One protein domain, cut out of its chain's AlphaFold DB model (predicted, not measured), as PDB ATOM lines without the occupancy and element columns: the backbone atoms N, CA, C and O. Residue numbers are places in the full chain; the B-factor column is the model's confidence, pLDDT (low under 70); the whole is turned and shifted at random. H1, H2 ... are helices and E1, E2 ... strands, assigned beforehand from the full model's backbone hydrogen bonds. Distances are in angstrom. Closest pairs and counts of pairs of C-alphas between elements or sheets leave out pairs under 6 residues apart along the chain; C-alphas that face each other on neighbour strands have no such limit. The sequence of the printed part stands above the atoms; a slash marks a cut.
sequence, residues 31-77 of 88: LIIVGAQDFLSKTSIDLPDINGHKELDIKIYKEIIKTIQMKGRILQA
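AT A GLANCE: This is residues 31 to 77 of the 88 residues of an uncharacterized protein of Fusobacterium periodonticum D10 (UniProt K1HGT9). Look first at a small two-stranded hairpin, E1 and E2, whose loop makes one end of an elongated shape; helix H2 runs on away from it, and short H1 packs on residues 61 to 65 of H2. The 47 printed residues have two named helices and two named strands, in the order H1, E1, E2, H2, with the sheet E1 - E2 antiparallel. The class is mixed, helices and strands, with under half of the residues in named elements. The whole is loose, radius of gyration of the C-alphas 12.8 A, spanning 39 by 20 by 15 A.

HOW THE PARTS SIT: Find the hairpin of E1, residues 45 to 47, and E2, residues 56 to 58, antiparallel at 134 degrees; N 45 and O 58, 3.3 A apart, are within hydrogen-bond range. H2, residues 60 to 71, touches H1, residues 37 to 41, with residues 61 to 65 alone; the closest C-alphas, Ser 41 and Lys 62, are 4.7 A apart. H1 and E2 are apart. In H1 and H2 every O i to N i+4 pair is within hydrogen-bond range.

IN THESE COORDINATES: Find C-alpha 37 at (101.738, 140.995, 167.463), where H1 begins, 6.0 A long. E1 measures 6.1 A and E2 5.6 A. H2 runs 16.3 A to C-alpha 71 at (104.695, 150.994, 180.438).

THE WHOLE: The farthest C-alphas, Asn 51 and Ala 77, are 40.7 A apart. The printed part has no cut and no long link. Residues 44 to 57 have pLDDT under 70.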
ATOM      1  N   LEU A  31      93.590 146.768 181.553       94.38
ATOM      2  CA  LEU A  31      93.374 146.543 180.129       94.38
ATOM      3  C   LEU A  31      94.169 145.307 179.704       94.38
ATOM      4  O   LEU A  31      95.390 145.293 179.828       94.38
ATOM      5  N   ILE A  32      93.473 144.298 179.186       94.00
ATOM      6  CA  ILE A  32      94.085 143.124 178.560       94.00
ATOM      7  C   ILE A  32      93.775 143.184 177.069       94.00
ATOM      8  O   ILE A  32      92.616 143.323 176.679       94.00
ATOM      9  N   ILE A  33      94.814 143.076 176.244       92.50
ATOM     10  CA  ILE A  33      94.704 143.014 174.787       92.50
ATOM     11  C   ILE A  33      95.240 141.656 174.345       92.50
ATOM     12  O   ILE A  33      96.362 141.299 174.689       92.50
ATOM     13  N   VAL A  34      94.442 140.918 173.576       92.69
ATOM     14  CA  VAL A  34      94.826 139.631 172.988       92.69
ATOM     15  C   VAL A  34      94.863 139.790 171.474       92.69
ATOM     16  O   VAL A  34      93.894 140.260 170.878       92.69
ATOM     17  N   GLY A  35      95.976 139.416 170.846       89.62
ATOM     18  CA  GLY A  35      96.129 139.510 169.397       89.62
ATOM     19  C   GLY A  35      97.486 139.020 168.901       89.62
ATOM     20  O   GLY A  35      98.400 138.783 169.683       89.62
ATOM     21  N   ALA A  36      97.614 138.891 167.582       90.06
ATOM     22  CA  ALA A  36      98.858 138.493 166.930       90.06
ATOM     23  C   ALA A  36      99.761 139.716 166.699       90.06
ATOM     24  O   ALA A  36      99.500 140.534 165.812       90.06
ATOM     25  N   GLN A  37     100.829 139.842 167.492       89.38
ATOM     26  CA  GLN A  37     101.738 140.995 167.463       89.38
ATOM     27  C   GLN A  37     102.361 141.224 166.074       89.38
ATOM     28  O   GLN A  37     102.394 142.357 165.580       89.38
ATOM     29  N   ASP A  38     102.799 140.156 165.406       87.31
ATOM     30  CA  ASP A  38     103.427 140.220 164.078       87.31
ATOM     31  C   ASP A  38     102.484 140.724 162.990       87.31
ATOM     32  O   ASP A  38     102.898 141.442 162.078       87.31
ATOM     33  N   PHE A  39     101.206 140.365 163.085       85.75
ATOM     34  CA  PHE A  39     100.187 140.835 162.158       85.75
ATOM     35  C   PHE A  39      99.857 142.313 162.409       85.75
ATOM     36  O   PHE A  39      99.853 143.130 161.484       85.75
ATOM     37  N   LEU A  40      99.640 142.684 163.674       84.44
ATOM     38  CA  LEU A  40      99.250 144.041 164.059       84.44
ATOM     39  C   LEU A  40     100.361 145.067 163.800       84.44
ATOM     40  O   LEU A  40     100.091 146.155 163.301       84.44
ATOM     41  N   SER A  41     101.622 144.717 164.063       82.31
ATOM     42  CA  SER A  41     102.774 145.612 163.854       82.31
ATOM     43  C   SER A  41     103.019 145.986 162.385       82.31
ATOM     44  O   SER A  41     103.613 147.032 162.105       82.31
ATOM     45  N   LYS A  42     102.559 145.151 161.446       80.62
ATOM     46  CA  LYS A  42     102.672 145.371 159.996       80.62
ATOM     47  C   LYS A  42     101.474 146.117 159.413       80.62
ATOM     48  O   LYS A  42     101.534 146.515 158.254       80.62
ATOM     49  N   THR A  43     100.408 146.304 160.188       74.00
ATOM     50  CA  THR A  43      99.192 146.969 159.717       74.00
ATOM     51  C   THR A  43      99.375 148.488 159.755       74.00
ATOM     52  O   THR A  43      99.623 149.064 160.816       74.00
ATOM     53  N   SER A  44      99.281 149.125 158.589       68.44
ATOM     54  CA  SER A  44      99.126 150.573 158.427       68.44
ATOM     55  C   SER A  44      97.650 150.944 158.514       68.44
ATOM     56  O   SER A  44      96.807 150.205 158.009       68.44
ATOM     57  N   ILE A  45      97.340 152.066 159.164       67.19
ATOM     58  CA  ILE A  45      95.985 152.617 159.199       67.19
ATOM     59  C   ILE A  45      96.049 154.064 158.735       67.19
ATOM     60  O   ILE A  45      96.845 154.848 159.254       67.19
ATOM     61  N   ASP A  46      95.163 154.415 157.810       61.94
ATOM     62  CA  ASP A  46      94.951 155.796 157.397       61.94
ATOM     63  C   ASP A  46      94.257 156.550 158.542       61.94
ATOM     64  O   ASP A  46      93.079 156.312 158.830       61.94
ATOM     65  N   LEU A  47      94.962 157.464 159.218       59.12
ATOM     66  CA  LEU A  47      94.303 158.391 160.141       59.12
ATOM     67  C   LEU A  47      93.726 159.586 159.368       59.12
ATOM     68  O   LEU A  47      94.457 160.215 158.598       59.12
ATOM     69  N   PRO A  48      92.443 159.937 159.578       55.22
ATOM     70  CA  PRO A  48      91.909 161.197 159.084       55.22
ATOM     71  C   PRO A  48      92.507 162.359 159.890       55.22
ATOM     72  O   PRO A  48      92.583 162.289 161.119       55.22
ATOM     73  N   ASP A  49      92.920 163.435 159.215       57.25
ATOM     74  CA  ASP A  49      93.255 164.695 159.887       57.25
ATOM     75  C   ASP A  49      92.007 165.290 160.579       57.25
ATOM     76  O   ASP A  49      90.872 164.976 160.208       57.25
ATOM     77  N   ILE A  50      92.193 166.187 161.554       57.03
ATOM     78  CA  ILE A  50      91.124 166.889 162.299       57.03
ATOM     79  C   ILE A  50      90.148 167.608 161.342       57.03
ATOM     80  O   ILE A  50      88.976 167.792 161.666       57.03
ATOM     81  N   ASN A  51      90.617 167.955 160.140       61.12
ATOM     82  CA  ASN A  51      89.856 168.609 159.073       61.12
ATOM     83  C   ASN A  51      89.299 167.640 158.003       61.12
ATOM     84  O   ASN A  51      88.737 168.091 157.009       61.12
ATOM     85  N   GLY A  52      89.460 166.320 158.161       55.66
ATOM     86  CA  GLY A  52      88.932 165.308 157.234       55.66
ATOM     87  C   GLY A  52      89.759 165.060 155.963       55.66
ATOM     88  O   GLY A  52      89.306 164.334 155.079       55.66
ATOM     89  N   HIS A  53      90.965 165.621 155.854       57.09
ATOM     90  CA  HIS A  53      91.892 165.326 154.757       57.09
ATOM     91  C   HIS A  53      92.708 164.044 155.056       57.09
ATOM     92  O   HIS A  53      93.192 163.857 156.172       57.09
ATOM     93  N   LYS A  54      92.850 163.153 154.061       56.69
ATOM     94  CA  LYS A  54      93.826 162.034 154.028       56.69
ATOM     95  C   LYS A  54      95.234 162.626 153.787       56.69
ATOM     96  O   LYS A  54      95.330 163.580 153.023       56.69
ATOM     97  N   GLU A  55      96.367 162.180 154.340       55.06
ATOM     98  CA  GLU A  55      96.764 160.906 154.958       55.06
ATOM     99  C   GLU A  55      98.113 161.104 155.701       55.06
ATOM    100  O   GLU A  55      99.075 161.587 155.102       55.06
ATOM    101  N   LEU A  56      98.233 160.675 156.964       58.59
ATOM    102  CA  LEU A  56      99.507 160.138 157.460       58.59
ATOM    103  C   LEU A  56      99.349 158.614 157.550       58.59
ATOM    104  O   LEU A  56      98.454 158.133 158.246       58.59
ATOM    105  N   ASP A  57     100.234 157.865 156.886       64.62
ATOM    106  CA  ASP A  57     100.382 156.418 157.082       64.62
ATOM    107  C   ASP A  57     101.010 156.172 158.463       64.62
ATOM    108  O   ASP A  57     102.234 156.179 158.640       64.62
ATOM    109  N   ILE A  58     100.159 156.032 159.481       71.75
ATOM    110  CA  ILE A  58     100.594 155.793 160.854       71.75
ATOM    111  C   ILE A  58     100.335 154.332 161.194       71.75
ATOM    112  O   ILE A  58      99.209 153.837 161.224       71.75
ATOM    113  N   LYS A  59     101.406 153.641 161.580       80.00
ATOM    114  CA  LYS A  59     101.342 152.285 162.136       80.00
ATOM    115  C   LYS A  59     100.898 152.340 163.596       80.00
ATOM    116  O   LYS A  59     101.674 152.043 164.501       80.00
ATOM    117  N   ILE A  60      99.655 152.745 163.848       83.44
ATOM    118  CA  ILE A  60      99.149 153.016 165.203       83.44
ATOM    119  C   ILE A  60      99.272 151.802 166.133       83.44
ATOM    120  O   ILE A  60      99.657 151.948 167.291       83.44
ATOM    121  N   TYR A  61      99.046 150.588 165.626       86.69
ATOM    122  CA  TYR A  61      99.233 149.371 166.418       86.69
ATOM    123  C   TYR A  61     100.681 149.170 166.852       86.69
ATOM    124  O   TYR A  61     100.917 148.719 167.970       86.69
ATOM    125  N   LYS A  62     101.655 149.554 166.019       88.50
ATOM    126  CA  LYS A  62     103.072 149.518 166.391       88.50
ATOM    127  C   LYS A  62     103.349 150.454 167.569       88.50
ATOM    128  O   LYS A  62     104.035 150.051 168.504       88.50
ATOM    129  N   GLU A  63     102.772 151.655 167.566       88.94
ATOM    130  CA  GLU A  63     102.923 152.613 168.670       88.94
ATOM    131  C   GLU A  63     102.195 152.166 169.948       88.94
ATOM    132  O   GLU A  63     102.735 152.311 171.049       88.94
ATOM    133  N   ILE A  64     101.013 151.549 169.827       91.31
ATOM    134  CA  ILE A  64     100.301 150.940 170.963       91.31
ATOM    135  C   ILE A  64     101.153 149.824 171.582       91.31
ATOM    136  O   ILE A  64     101.396 149.842 172.789       91.31
ATOM    137  N   ILE A  65     101.655 148.889 170.769       92.38
ATOM    138  CA  ILE A  65     102.507 147.779 171.225       92.38
ATOM    139  C   ILE A  65     103.766 148.323 171.907       92.38
ATOM    140  O   ILE A  65     104.088 147.905 173.018       92.38
ATOM    141  N   LYS A  66     104.439 149.306 171.299       93.12
ATOM    142  CA  LYS A  66     105.619 149.960 171.882       93.12
ATOM    143  C   LYS A  66     105.300 150.618 173.227       93.12
ATOM    144  O   LYS A  66     106.071 150.502 174.176       93.12
ATOM    145  N   THR A  67     104.149 151.276 173.344       94.62
ATOM    146  CA  THR A  67     103.704 151.886 174.606       94.62
ATOM    147  C   THR A  67     103.471 150.834 175.689       94.62
ATOM    148  O   THR A  67     103.884 151.040 176.830       94.62
ATOM    149  N   ILE A  68     102.873 149.691 175.339       94.38
ATOM    150  CA  ILE A  68     102.676 148.560 176.258       94.38
ATOM    151  C   ILE A  68     104.023 147.958 176.675       94.38
ATOM    152  O   ILE A  68     104.205 147.676 177.852       94.38
ATOM    153  N   GLN A  69     104.987 147.824 175.760       94.06
ATOM    154  CA  GLN A  69     106.343 147.365 176.096       94.06
ATOM    155  C   GLN A  69     107.046 148.300 177.084       94.06
ATOM    156  O   GLN A  69     107.743 147.831 177.975       94.06
ATOM    157  N   MET A  70     106.860 149.617 176.943       96.38
ATOM    158  CA  MET A  70     107.502 150.605 177.817       96.38
ATOM    159  C   MET A  70     106.821 150.750 179.183       96.38
ATOM    160  O   MET A  70     107.495 151.043 180.166       96.38
ATOM    161  N   LYS A  71     105.488 150.630 179.245       95.81
ATOM    162  CA  LYS A  71     104.695 150.994 180.438       95.81
ATOM    163  C   LYS A  71     103.939 149.834 181.083       95.81
ATOM    164  O   LYS A  71     103.389 150.004 182.166       95.81
ATOM    165  N   GLY A  72     103.850 148.697 180.409       94.94
ATOM    166  CA  GLY A  72     103.076 147.537 180.830       94.94
ATOM    167  C   GLY A  72     103.890 146.255 180.714       94.94
ATOM    168  O   GLY A  72     105.075 146.221 181.034       94.94
ATOM    169  N   ARG A  73     103.231 145.182 180.279       95.06
ATOM    170  CA  ARG A  73     103.851 143.872 180.075       95.06
ATOM    171  C   ARG A  73     103.291 143.229 178.815       95.06
ATOM    172  O   ARG A  73     102.089 143.302 178.573       95.06
ATOM    173  N   ILE A  74     104.169 142.590 178.049       94.62
ATOM    174  CA  ILE A  74     103.791 141.653 176.991       94.62
ATOM    175  C   ILE A  74     104.029 140.244 177.522       94.62
ATOM    176  O   ILE A  74     105.081 139.980 178.098       94.62
ATOM    177  N   LEU A  75     103.026 139.391 177.351       94.75
ATOM    178  CA  LEU A  75     103.102 137.958 177.598       94.75
ATOM    179  C   LEU A  75     102.958 137.264 176.248       94.75
ATOM    180  O   LEU A  75     102.066 137.625 175.474       94.75
ATOM    181  N   GLN A  76     103.843 136.318 175.970       93.19
ATOM    182  CA  GLN A  76     103.704 135.437 174.821       93.19
ATOM    183  C   GLN A  76     102.680 134.341 175.122       93.19
ATOM    184  O   GLN A  76     102.268 134.150 176.269       93.19
ATOM    185  N   ALA A  77     102.223 133.640 174.085       91.81
ATOM    186  CA  ALA A  77     101.248 132.570 174.268       91.81
ATOM    187  C   ALA A  77     101.811 131.491 175.203       91.81
ATOM    188  O   ALA A  77     101.129 131.066 176.133       91.81
TER     189      ALA A  77